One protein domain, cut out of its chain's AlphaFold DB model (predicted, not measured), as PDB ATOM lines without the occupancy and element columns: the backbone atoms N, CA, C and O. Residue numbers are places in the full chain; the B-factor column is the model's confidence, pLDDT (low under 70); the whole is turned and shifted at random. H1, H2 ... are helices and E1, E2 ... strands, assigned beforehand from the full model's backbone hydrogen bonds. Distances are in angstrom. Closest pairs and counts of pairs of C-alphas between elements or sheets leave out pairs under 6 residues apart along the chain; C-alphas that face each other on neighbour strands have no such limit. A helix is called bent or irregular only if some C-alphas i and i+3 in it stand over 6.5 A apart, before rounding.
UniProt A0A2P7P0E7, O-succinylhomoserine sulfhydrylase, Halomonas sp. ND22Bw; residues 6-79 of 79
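What this domain is: This is residues 6 to 79 of the 79 residues of the protein "O-succinylhomoserine sulfhydrylase" of Halomonas sp. ND22Bw (UniProt A0A2P7P0E7). A two-stranded hairpin, E1 and E2, stands in the middle of a flat domain, with the short helices H1 and H2 out beyond E1, the long helix H3 out beyond E2, and H4 beside the long link that joins the strands. The short stretch of residues 6 to 7 pairs in parallel with residues 26 to 27 of E1. The printed part has 74 residues, with four named helices and two named strands in the order H1 H2 E1 E2 H3 H4; the sheet, E1 - E2, is antiparallel and the class is mixed, helices and strands. The whole is compact, with a radius of gyration of the C-alphas of 12.9 A and spans of 32 by 32 by 14 A.

Where its parts are: E1 is residues 25 to 29, 13.8 A long, and begins at C-alpha 25 (21.608, 50.032, 35.517). E2 is residues 43 to 47, 13.6 A. H1 is residues 12 to 15 and H2 residues 18 to 21. H3, residues 49 to 63, is 20.1 A long. H4, residues 69 to 78, is 14.5 A long and ends at C-alpha 78 (4.313, 51.391, 49.823).

How they stand to each other: E1 and E2 form a hairpin, antiparallel at 169 degrees, with N 26 and O 46 2.9 A apart and N 44 and O 28 2.8 A apart, both within hydrogen-bond range. The closest C-alphas of H2 and E1 are those of Ala 18 and Val 26, 7.0 A apart. The closest of E2 and H3 are those of Cys 46 and Ile 52, 7.7 A apart. H1 and H2 meet only through their link, and H3 and H4 are apart. In H4 every O i to N i+4 pair is within hydrogen-bond range, in H3 8 of 11; H1 and H2 are too short for such a pair. H3 is neither bent nor irregular, but only just: C-alphas 55 and 58 are 6.4 A apart.

The domain as a whole: The two C-alphas farthest apart are those of Phe 15 and His 62, 34.3 A. Residues 58 to 64, of which 58 to 63 belong to H3, stand free. The link from E1 to E2, 13 residues, is long, and the printed part has no cut. The mean pLDDT of the printed part is 97.4, and no printed residue is under 70.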
ATOM      1  N   VAL A   6      24.002  52.970  38.977       98.69
ATOM      2  CA  VAL A   6      23.619  54.055  39.890       98.69
ATOM      3  C   VAL A   6      22.731  53.518  41.008       98.69
ATOM      4  O   VAL A   6      21.653  52.981  40.756       98.69
ATOM      5  N   ASP A   7      23.155  53.705  42.257       98.44
ATOM      6  CA  ASP A   7      22.260  53.616  43.412       98.44
ATOM      7  C   ASP A   7      21.457  54.918  43.508       98.44
ATOM      8  O   ASP A   7      22.014  55.984  43.773       98.44
ATOM      9  N   ASN A   8      20.149  54.835  43.259       98.06
ATOM     10  CA  ASN A   8      19.269  56.006  43.224       98.06
ATOM     11  C   ASN A   8      18.330  56.067  44.444       98.06
ATOM     12  O   ASN A   8      17.285  56.717  44.407       98.06
ATOM     13  N   VAL A   9      18.676  55.384  45.541       98.00
ATOM     14  CA  VAL A   9      17.792  55.206  46.705       98.00
ATOM     15  C   VAL A   9      17.392  56.511  47.379       98.00
ATOM     16  O   VAL A   9      16.232  56.655  47.767       98.00
ATOM     17  N   PHE A  10      18.340  57.432  47.557       97.62
ATOM     18  CA  PHE A  10      18.077  58.699  48.244       97.62
ATOM     19  C   PHE A  10      17.282  59.670  47.383       97.62
ATOM     20  O   PHE A  10      16.344  60.285  47.873       97.62
ATOM     21  N   ALA A  11      17.639  59.791  46.105       97.62
ATOM     22  CA  ALA A  11      16.944  60.696  45.203       97.62
ATOM     23  C   ALA A  11      15.564  60.162  44.797       97.62
ATOM     24  O   ALA A  11      14.672  60.953  44.513       97.62
ATOM     25  N   THR A  12      15.357  58.838  44.833       96.56
ATOM     26  CA  THR A  12      14.134  58.150  44.383       96.56
ATOM     27  C   THR A  12      13.874  58.346  42.875       96.56
ATOM     28  O   THR A  12      14.388  59.288  42.263       96.56
ATOM     29  N   PRO A  13      13.054  57.496  42.227       95.38
ATOM     30  CA  PRO A  13      12.666  57.737  40.836       95.38
ATOM     31  C   PRO A  13      11.797  58.995  40.654       95.38
ATOM     32  O   PRO A  13      11.601  59.424  39.521       95.38
ATOM     33  N   VAL A  14      11.286  59.584  41.745       96.62
ATOM     34  CA  VAL A  14      10.457  60.801  41.723       96.62
ATOM     35  C   VAL A  14      11.298  62.040  41.412       96.62
ATOM     36  O   VAL A  14      10.863  62.882  40.631       96.62
ATOM     37  N   PHE A  15      12.507  62.149  41.979       96.94
ATOM     38  CA  PHE A  15      13.346  63.349  41.839       96.94
ATOM     39  C   PHE A  15      14.573  63.151  40.941       96.94
ATOM     40  O   PHE A  15      15.199  64.131  40.543       96.94
ATOM     41  N   SER A  16      14.922  61.909  40.596       97.31
ATOM     42  CA  SER A  16      16.052  61.606  39.713       97.31
ATOM     43  C   SER A  16      15.728  60.444  38.782       97.31
ATOM     44  O   SER A  16      15.509  59.312  39.220       97.31
ATOM     45  N   ARG A  17      15.768  60.705  37.471       96.81
ATOM     46  CA  ARG A  17      15.668  59.678  36.426       96.81
ATOM     47  C   ARG A  17      17.064  59.328  35.912       96.81
ATOM     48  O   ARG A  17      17.444  59.729  34.822       96.81
ATOM     49  N   ALA A  18      17.825  58.562  36.699       97.44
ATOM     50  CA  ALA A  18      19.223  58.209  36.401       97.44
ATOM     51  C   ALA A  18      19.445  57.611  34.993       97.44
ATOM     52  O   ALA A  18      20.462  57.881  34.357       97.44
ATOM     53  N   VAL A  19      18.461  56.871  34.467       96.62
ATOM     54  CA  VAL A  19      18.500  56.323  33.100       96.62
ATOM     55  C   VAL A  19      18.606  57.408  32.025       96.62
ATOM     56  O   VAL A  19      19.321  57.234  31.045       96.62
ATOM     57  N   GLU A  20      17.965  58.561  32.223       97.62
ATOM     58  CA  GLU A  20      18.025  59.690  31.282       97.62
ATOM     59  C   GLU A  20      19.357  60.436  31.350       97.62
ATOM     60  O   GLU A  20      19.709  61.166  30.428       97.62
ATOM     61  N   LEU A  21      20.114  60.220  32.427       96.94
ATOM     62  CA  LEU A  21      21.466  60.736  32.607       96.94
ATOM     63  C   LEU A  21      22.531  59.762  32.070       96.94
ATOM     64  O   LEU A  21      23.723  60.030  32.198       96.94
ATOM     65  N   GLY A  22      22.112  58.643  31.465       97.19
ATOM     66  CA  GLY A  22      22.999  57.682  30.810       97.19
ATOM     67  C   GLY A  22      23.441  56.498  31.673       97.19
ATOM     68  O   GLY A  22      24.391  55.819  31.298       97.19
ATOM     69  N   SER A  23      22.794  56.222  32.813       98.12
ATOM     70  CA  SER A  23      23.095  55.004  33.581       98.12
ATOM     71  C   SER A  23      22.648  53.742  32.836       98.12
ATOM     72  O   SER A  23      21.501  53.679  32.385       98.12
ATOM     73  N   ASP A  24      23.480  52.702  32.813       98.50
ATOM     74  CA  ASP A  24      23.112  51.399  32.241       98.50
ATOM     75  C   ASP A  24      22.165  50.609  33.161       98.50
ATOM     76  O   ASP A  24      21.303  49.855  32.698       98.50
ATOM     77  N   VAL A  25      22.348  50.758  34.478       98.69
ATOM     78  CA  VAL A  25      21.608  50.032  35.517       98.69
ATOM     79  C   VAL A  25      21.315  50.965  36.685       98.69
ATOM     80  O   VAL A  25      22.175  51.736  37.109       98.69
ATOM     81  N   VAL A  26      20.117  50.844  37.251       98.62
ATOM     82  CA  VAL A  26      19.713  51.544  38.472       98.62
ATOM     83  C   VAL A  26      19.360  50.524  39.542       98.62
ATOM     84  O   VAL A  26      18.635  49.565  39.271       98.62
ATOM     85  N   ILE A  27      19.847  50.729  40.762       98.56
ATOM     86  CA  ILE A  27      19.533  49.874  41.908       98.56
ATOM     87  C   ILE A  27      18.812  50.657  43.002       98.56
ATOM     88  O   ILE A  27      19.060  51.847  43.206       98.56
ATOM     89  N   TYR A  28      17.926  49.959  43.714       98.44
ATOM     90  CA  TYR A  28      17.210  50.488  44.867       98.44
ATOM     91  C   TYR A  28      17.201  49.495  46.031       98.44
ATOM     92  O   TYR A  28      16.808  48.341  45.883       98.44
ATOM     93  N   SER A  29      17.542  49.970  47.225       98.25
ATOM     94  CA  SER A  29      17.081  49.414  48.497       98.25
ATOM     95  C   SER A  29      15.621  49.822  48.708       98.25
ATOM     96  O   SER A  29      15.328  50.971  49.046       98.25
ATOM     97  N   ALA A  30      14.709  48.872  48.513       98.06
ATOM     98  CA  ALA A  30      13.277  49.104  48.663       98.06
ATOM     99  C   ALA A  30      12.836  49.204  50.134       98.06
ATOM    100  O   ALA A  30      11.791  49.768  50.422       98.06
ATOM    101  N   THR A  31      13.686  48.799  51.081       98.00
ATOM    102  CA  THR A  31      13.497  49.008  52.529       98.00
ATOM    103  C   THR A  31      13.214  50.459  52.933       98.00
ATOM    104  O   THR A  31      12.655  50.701  53.996       98.00
ATOM    105  N   LYS A  32      13.678  51.433  52.138       97.50
ATOM    106  CA  LYS A  32      13.608  52.855  52.491       97.50
ATOM    107  C   LYS A  32      12.307  53.474  51.985       97.50
ATOM    108  O   LYS A  32      11.238  53.133  52.464       97.50
ATOM    109  N   HIS A  33      12.403  54.362  51.001       97.81
ATOM    110  CA  HIS A  33      11.275  55.143  50.503       97.81
ATOM    111  C   HIS A  33      10.185  54.301  49.815       97.81
ATOM    112  O   HIS A  33       9.060  54.767  49.747       97.81
ATOM    113  N   ILE A  34      10.500  53.089  49.326       97.81
ATOM    114  CA  ILE A  34       9.510  52.189  48.701       97.81
ATOM    115  C   ILE A  34       8.652  51.487  49.758       97.81
ATOM    116  O   ILE A  34       7.446  51.417  49.599       97.81
ATOM    117  N   ASP A  35       9.232  50.962  50.839       97.88
ATOM    118  CA  ASP A  35       8.432  50.488  51.973       97.88
ATOM    119  C   ASP A  35       7.719  51.669  52.644       97.88
ATOM    120  O   ASP A  35       6.524  51.600  52.930       97.88
ATOM    121  N   GLY A  36       8.468  52.735  52.930       96.50
ATOM    122  CA  GLY A  36       7.993  53.956  53.581       96.50
ATOM    123  C   GLY A  36       7.684  53.812  55.076       96.50
ATOM    124  O   GLY A  36       7.695  54.813  55.788       96.50
ATOM    125  N   GLY A  37       7.456  52.590  55.575       96.38
ATOM    126  CA  GLY A  37       7.059  52.315  56.960       96.38
ATOM    127  C   GLY A  37       8.034  51.452  57.764       96.38
ATOM    128  O   GLY A  37       7.749  51.152  58.920       96.38
ATOM    129  N   GLY A  38       9.158  51.025  57.180       96.81
ATOM    130  CA  GLY A  38      10.160  50.194  57.863       96.81
ATOM    131  C   GLY A  38       9.665  48.787  58.223       96.81
ATOM    132  O   GLY A  38      10.031  48.256  59.271       96.81
ATOM    133  N   ARG A  39       8.809  48.195  57.385       97.88
ATOM    134  CA  ARG A  39       8.091  46.938  57.657       97.88
ATOM    135  C   ARG A  39       8.838  45.700  57.157       97.88
ATOM    136  O   ARG A  39       8.718  44.637  57.762       97.88
ATOM    137  N   ALA A  40       9.579  45.808  56.057       97.75
ATOM    138  CA  ALA A  40      10.240  44.688  55.395       97.75
ATOM    139  C   ALA A  40      11.517  45.093  54.636       97.75
ATOM    140  O   ALA A  40      11.795  46.259  54.356       97.75
ATOM    141  N   LEU A  41      12.320  44.084  54.278       98.06
ATOM    142  CA  LEU A  41      13.532  44.244  53.469       98.06
ATOM    143  C   LEU A  41      13.308  43.755  52.038       98.06
ATOM    144  O   LEU A  41      12.748  42.675  51.829       98.06
ATOM    145  N   ALA A  42      13.790  44.538  51.071       98.12
ATOM    146  CA  ALA A  42      13.745  44.221  49.648       98.12
ATOM    147  C   ALA A  42      14.756  45.066  48.853       98.12
ATOM    148  O   ALA A  42      15.186  46.137  49.293       98.12
ATOM    149  N   GLY A  43      15.105  44.594  47.655       97.62
ATOM    150  CA  GLY A  43      15.942  45.307  46.693       97.62
ATOM    151  C   GLY A  43      15.387  45.190  45.274       97.62
ATOM    152  O   GLY A  43      14.660  44.246  44.968       97.62
ATOM    153  N   VAL A  44      15.726  46.151  44.419       97.25
ATOM    154  CA  VAL A  44      15.307  46.205  43.012       97.25
ATOM    155  C   VAL A  44      16.517  46.533  42.142       97.25
ATOM    156  O   VAL A  44      17.299  47.422  42.477       97.25
ATOM    157  N   ILE A  45      16.654  45.827  41.020       98.25
ATOM    158  CA  ILE A  45      17.641  46.107  39.972       98.25
ATOM    159  C   ILE A  45      16.875  46.362  38.674       98.25
ATOM    160  O   ILE A  45      16.161  45.485  38.189       98.25
ATOM    161  N   CYS A  46      17.038  47.555  38.112       98.12
ATOM    162  CA  CYS A  46      16.442  47.973  36.851       98.12
ATOM    163  C   CYS A  46      17.540  48.121  35.796       98.12
ATOM    164  O   CYS A  46      18.502  48.852  36.002       98.12
ATOM    165  N   GLY A  47      17.392  47.459  34.654       97.94
ATOM    166  CA  GLY A  47      18.329  47.543  33.536       97.94
ATOM    167  C   GLY A  47      17.693  47.022  32.253       97.94
ATOM    168  O   GLY A  47      16.516  46.648  32.239       97.94
ATOM    169  N   SER A  48      18.464  46.978  31.167       98.00
ATOM    170  CA  SER A  48      17.981  46.417  29.902       98.00
ATOM    171  C   SER A  48      17.583  44.944  30.053       98.00
ATOM    172  O   SER A  48      18.115  44.216  30.895       98.00
ATOM    173  N   ARG A  49      16.666  44.469  29.200       98.38
ATOM    174  CA  ARG A  49      16.239  43.059  29.195       98.38
ATOM    175  C   ARG A  49      17.431  42.109  29.108       98.38
ATOM    176  O   ARG A  49      17.477  41.128  29.841       98.38
ATOM    177  N   ASP A  50      18.384  42.418  28.235       98.25
ATOM    178  CA  ASP A  50      19.586  41.613  28.042       98.25
ATOM    179  C   ASP A  50      20.447  41.569  29.304       98.25
ATOM    180  O   ASP A  50      20.845  40.480  29.714       98.25
ATOM    181  N   TYR A  51      20.662  42.708  29.971       98.06
ATOM    182  CA  TYR A  51      21.417  42.751  31.225       98.06
ATOM    183  C   TYR A  51      20.717  41.956  32.338       98.06
ATOM    184  O   TYR A  51      21.345  41.145  33.018       98.06
ATOM    185  N   ILE A  52      19.400  42.120  32.492       98.38
ATOM    186  CA  ILE A  52      18.637  41.387  33.509       98.38
ATOM    187  C   ILE A  52      18.670  39.877  33.244       98.38
ATOM    188  O   ILE A  52      18.945  39.107  34.159       98.38
ATOM    189  N   ARG A  53      18.428  39.438  32.004       98.19
ATOM    190  CA  ARG A  53      18.330  38.008  31.662       98.19
ATOM    191  C   ARG A  53      19.679  37.293  31.618       98.19
ATOM    192  O   ARG A  53      19.751  36.131  32.003       98.19
ATOM    193  N   LYS A  54      20.734  37.955  31.133       97.94
ATOM    194  CA  LYS A  54      22.056  37.330  30.945       97.94
ATOM    195  C   LYS A  54      22.988  37.534  32.133       97.94
ATOM    196  O   LYS A  54      23.777  36.642  32.416       97.94
ATOM    197  N   THR A  55      22.901  38.675  32.818       96.94
ATOM    198  CA  THR A  55      23.806  39.007  33.925       96.94
ATOM    199  C   THR A  55      23.144  38.756  35.270       96.94
ATOM    200  O   THR A  55      23.680  37.993  36.059       96.94
ATOM    201  N   VAL A  56      21.978  39.349  35.547       97.75
ATOM    202  CA  VAL A  56      21.377  39.324  36.898       97.75
ATOM    203  C   VAL A  56      20.678  37.997  37.216       97.75
ATOM    204  O   VAL A  56      20.883  37.427  38.287       97.75
ATOM    205  N   GLU A  57      19.854  37.492  36.298       97.75
ATOM    206  CA  GLU A  57      19.011  36.310  36.512       97.75
ATOM    207  C   GLU A  57      19.795  35.037  36.891       97.75
ATOM    208  O   GLU A  57      19.334  34.337  37.797       97.75
ATOM    209  N   PRO A  58      20.971  34.727  36.300       97.75
ATOM    210  CA  PRO A  58      21.785  33.597  36.746       97.75
ATOM    211  C   PRO A  58      22.184  33.693  38.222       97.75
ATOM    212  O   PRO A  58      22.044  32.712  38.948       97.75
ATOM    213  N   TYR A  59      22.609  34.869  38.701       96.88
ATOM    214  CA  TYR A  59      22.935  35.037  40.120       96.88
ATOM    215  C   TYR A  59      21.701  34.820  40.986       96.88
ATOM    216  O   TYR A  59      21.749  34.005  41.895       96.88
ATOM    217  N   VAL A  60      20.569  35.453  40.668       96.38
ATOM    218  CA  VAL A  60      19.334  35.286  41.459       96.38
ATOM    219  C   VAL A  60      18.916  33.814  41.549       96.38
ATOM    220  O   VAL A  60      18.569  33.344  42.634       96.38
ATOM    221  N   LYS A  61      18.996  33.066  40.439       96.81
ATOM    222  CA  LYS A  61      18.638  31.638  40.394       96.81
ATOM    223  C   LYS A  61      19.604  30.741  41.160       96.81
ATOM    224  O   LYS A  61      19.158  29.773  41.768       96.81
ATOM    225  N   HIS A  62      20.903  31.024  41.105       97.94
ATOM    226  CA  HIS A  62      21.927  30.120  41.635       97.94
ATOM    227  C   HIS A  62      22.433  30.502  43.032       97.94
ATOM    228  O   HIS A  62      22.960  29.639  43.729       97.94
ATOM    229  N   THR A  63      22.252  31.752  43.470       97.81
ATOM    230  CA  THR A  63      22.625  32.219  44.819       97.81
ATOM    231  C   THR A  63      21.425  32.415  45.745       97.81
ATOM    232  O   THR A  63      21.611  32.603  46.944       97.81
ATOM    233  N   GLY A  64      20.196  32.348  45.218       94.06
ATOM    234  CA  GLY A  64      18.972  32.392  46.021       94.06
ATOM    235  C   GLY A  64      18.514  33.796  46.422       94.06
ATOM    236  O   GLY A  64      17.757  33.932  47.379       94.06
ATOM    237  N   GLY A  65      18.926  34.840  45.695       93.19
ATOM    238  CA  GLY A  65      18.516  36.237  45.919       93.19
ATOM    239  C   GLY A  65      17.051  36.547  45.566       93.19
ATOM    240  O   GLY A  65      16.779  37.573  44.947       93.19
ATOM    241  N   ALA A  66      16.114  35.654  45.891       94.81
ATOM    242  CA  ALA A  66      14.690  35.804  45.618       94.81
ATOM    243  C   ALA A  66      13.964  36.512  46.774       94.81
ATOM    244  O   ALA A  66      14.220  36.257  47.949       94.81
ATOM    245  N   ILE A  67      13.020  37.390  46.437       97.56
ATOM    246  CA  ILE A  67      12.184  38.104  47.407       97.56
ATOM    247  C   ILE A  67      10.984  37.246  47.845       97.56
ATOM    248  O   ILE A  67      10.374  36.545  47.037       97.56
ATOM    249  N   SER A  68      10.615  37.331  49.127       97.56
ATOM    250  CA  SER A  68       9.373  36.745  49.649       97.56
ATOM    251  C   SER A  68       8.143  37.360  48.962       97.56
ATOM    252  O   SER A  68       8.055  38.588  48.906       97.56
ATOM    253  N   PRO A  69       7.141  36.570  48.527       98.06
ATOM    254  CA  PRO A  69       5.901  37.111  47.963       98.06
ATOM    255  C   PRO A  69       5.183  38.097  48.895       98.06
ATOM    256  O   PRO A  69       4.616  39.085  48.432       98.06
ATOM    257  N   PHE A  70       5.251  37.871  50.211       98.31
ATOM    258  CA  PHE A  70       4.676  38.783  51.200       98.31
ATOM    259  C   PHE A  70       5.446  40.109  51.271       98.31
ATOM    260  O   PHE A  70       4.830  41.172  51.302       98.31
ATOM    261  N   HIS A  71       6.784  40.071  51.212       98.31
ATOM    262  CA  HIS A  71       7.589  41.296  51.135       98.31
ATOM    263  C   HIS A  71       7.315  42.048  49.831       98.31
ATOM    264  O   HIS A  71       7.166  43.265  49.865       98.31
ATOM    265  N   SER A  72       7.176  41.347  48.700       98.06
ATOM    266  CA  SER A  72       6.790  41.964  47.425       98.06
ATOM    267  C   SER A  72       5.452  42.696  47.524       98.06
ATOM    268  O   SER A  72       5.334  43.816  47.034       98.06
ATOM    269  N   TRP A  73       4.456  42.096  48.187       98.19
ATOM    270  CA  TRP A  73       3.169  42.746  48.438       98.19
ATOM    271  C   TRP A  73       3.318  43.981  49.337       98.19
ATOM    272  O   TRP A  73       2.748  45.021  49.015       98.19
ATOM    273  N   ILE A  74       4.122  43.922  50.404       98.38
ATOM    274  CA  ILE A  74       4.405  45.100  51.245       98.38
ATOM    275  C   ILE A  74       5.009  46.236  50.411       98.38
ATOM    276  O   ILE A  74       4.521  47.361  50.503       98.38
ATOM    277  N   MET A  75       6.019  45.942  49.582       98.25
ATOM    278  CA  MET A  75       6.651  46.948  48.718       98.25
ATOM    279  C   MET A  75       5.647  47.550  47.734       98.25
ATOM    280  O   MET A  75       5.631  48.759  47.551       98.25
ATOM    281  N   LEU A  76       4.773  46.729  47.141       97.06
ATOM    282  CA  LEU A  76       3.725  47.207  46.236       97.06
ATOM    283  C   LEU A  76       2.732  48.155  46.927       97.06
ATOM    284  O   LEU A  76       2.247  49.070  46.281       97.06
ATOM    285  N   ASN A  77       2.432  47.951  48.213       97.06
ATOM    286  CA  ASN A  77       1.544  48.840  48.976       97.06
ATOM    287  C   ASN A  77       2.233  50.123  49.469       97.06
ATOM    288  O   ASN A  77       1.551  50.998  49.993       97.06
ATOM    289  N   GLY A  78       3.567  50.192  49.432       93.69
ATOM    290  CA  GLY A  78       4.313  51.391  49.823       93.69
ATOM    291  C   GLY A  78       4.656  52.326  48.655       93.69
ATOM    292  O   GLY A  78       5.033  53.470  48.903       93.69
ATOM    293  N   LEU A  79       4.500  51.853  47.410       89.12
ATOM    294  CA  LEU A  79       4.522  52.665  46.186       89.12
ATOM    295  C   LEU A  79       3.212  53.443  46.015       89.12
ATOM    296  O   LEU A  79       3.304  54.597  45.543       89.12
TER     297      LEU A  79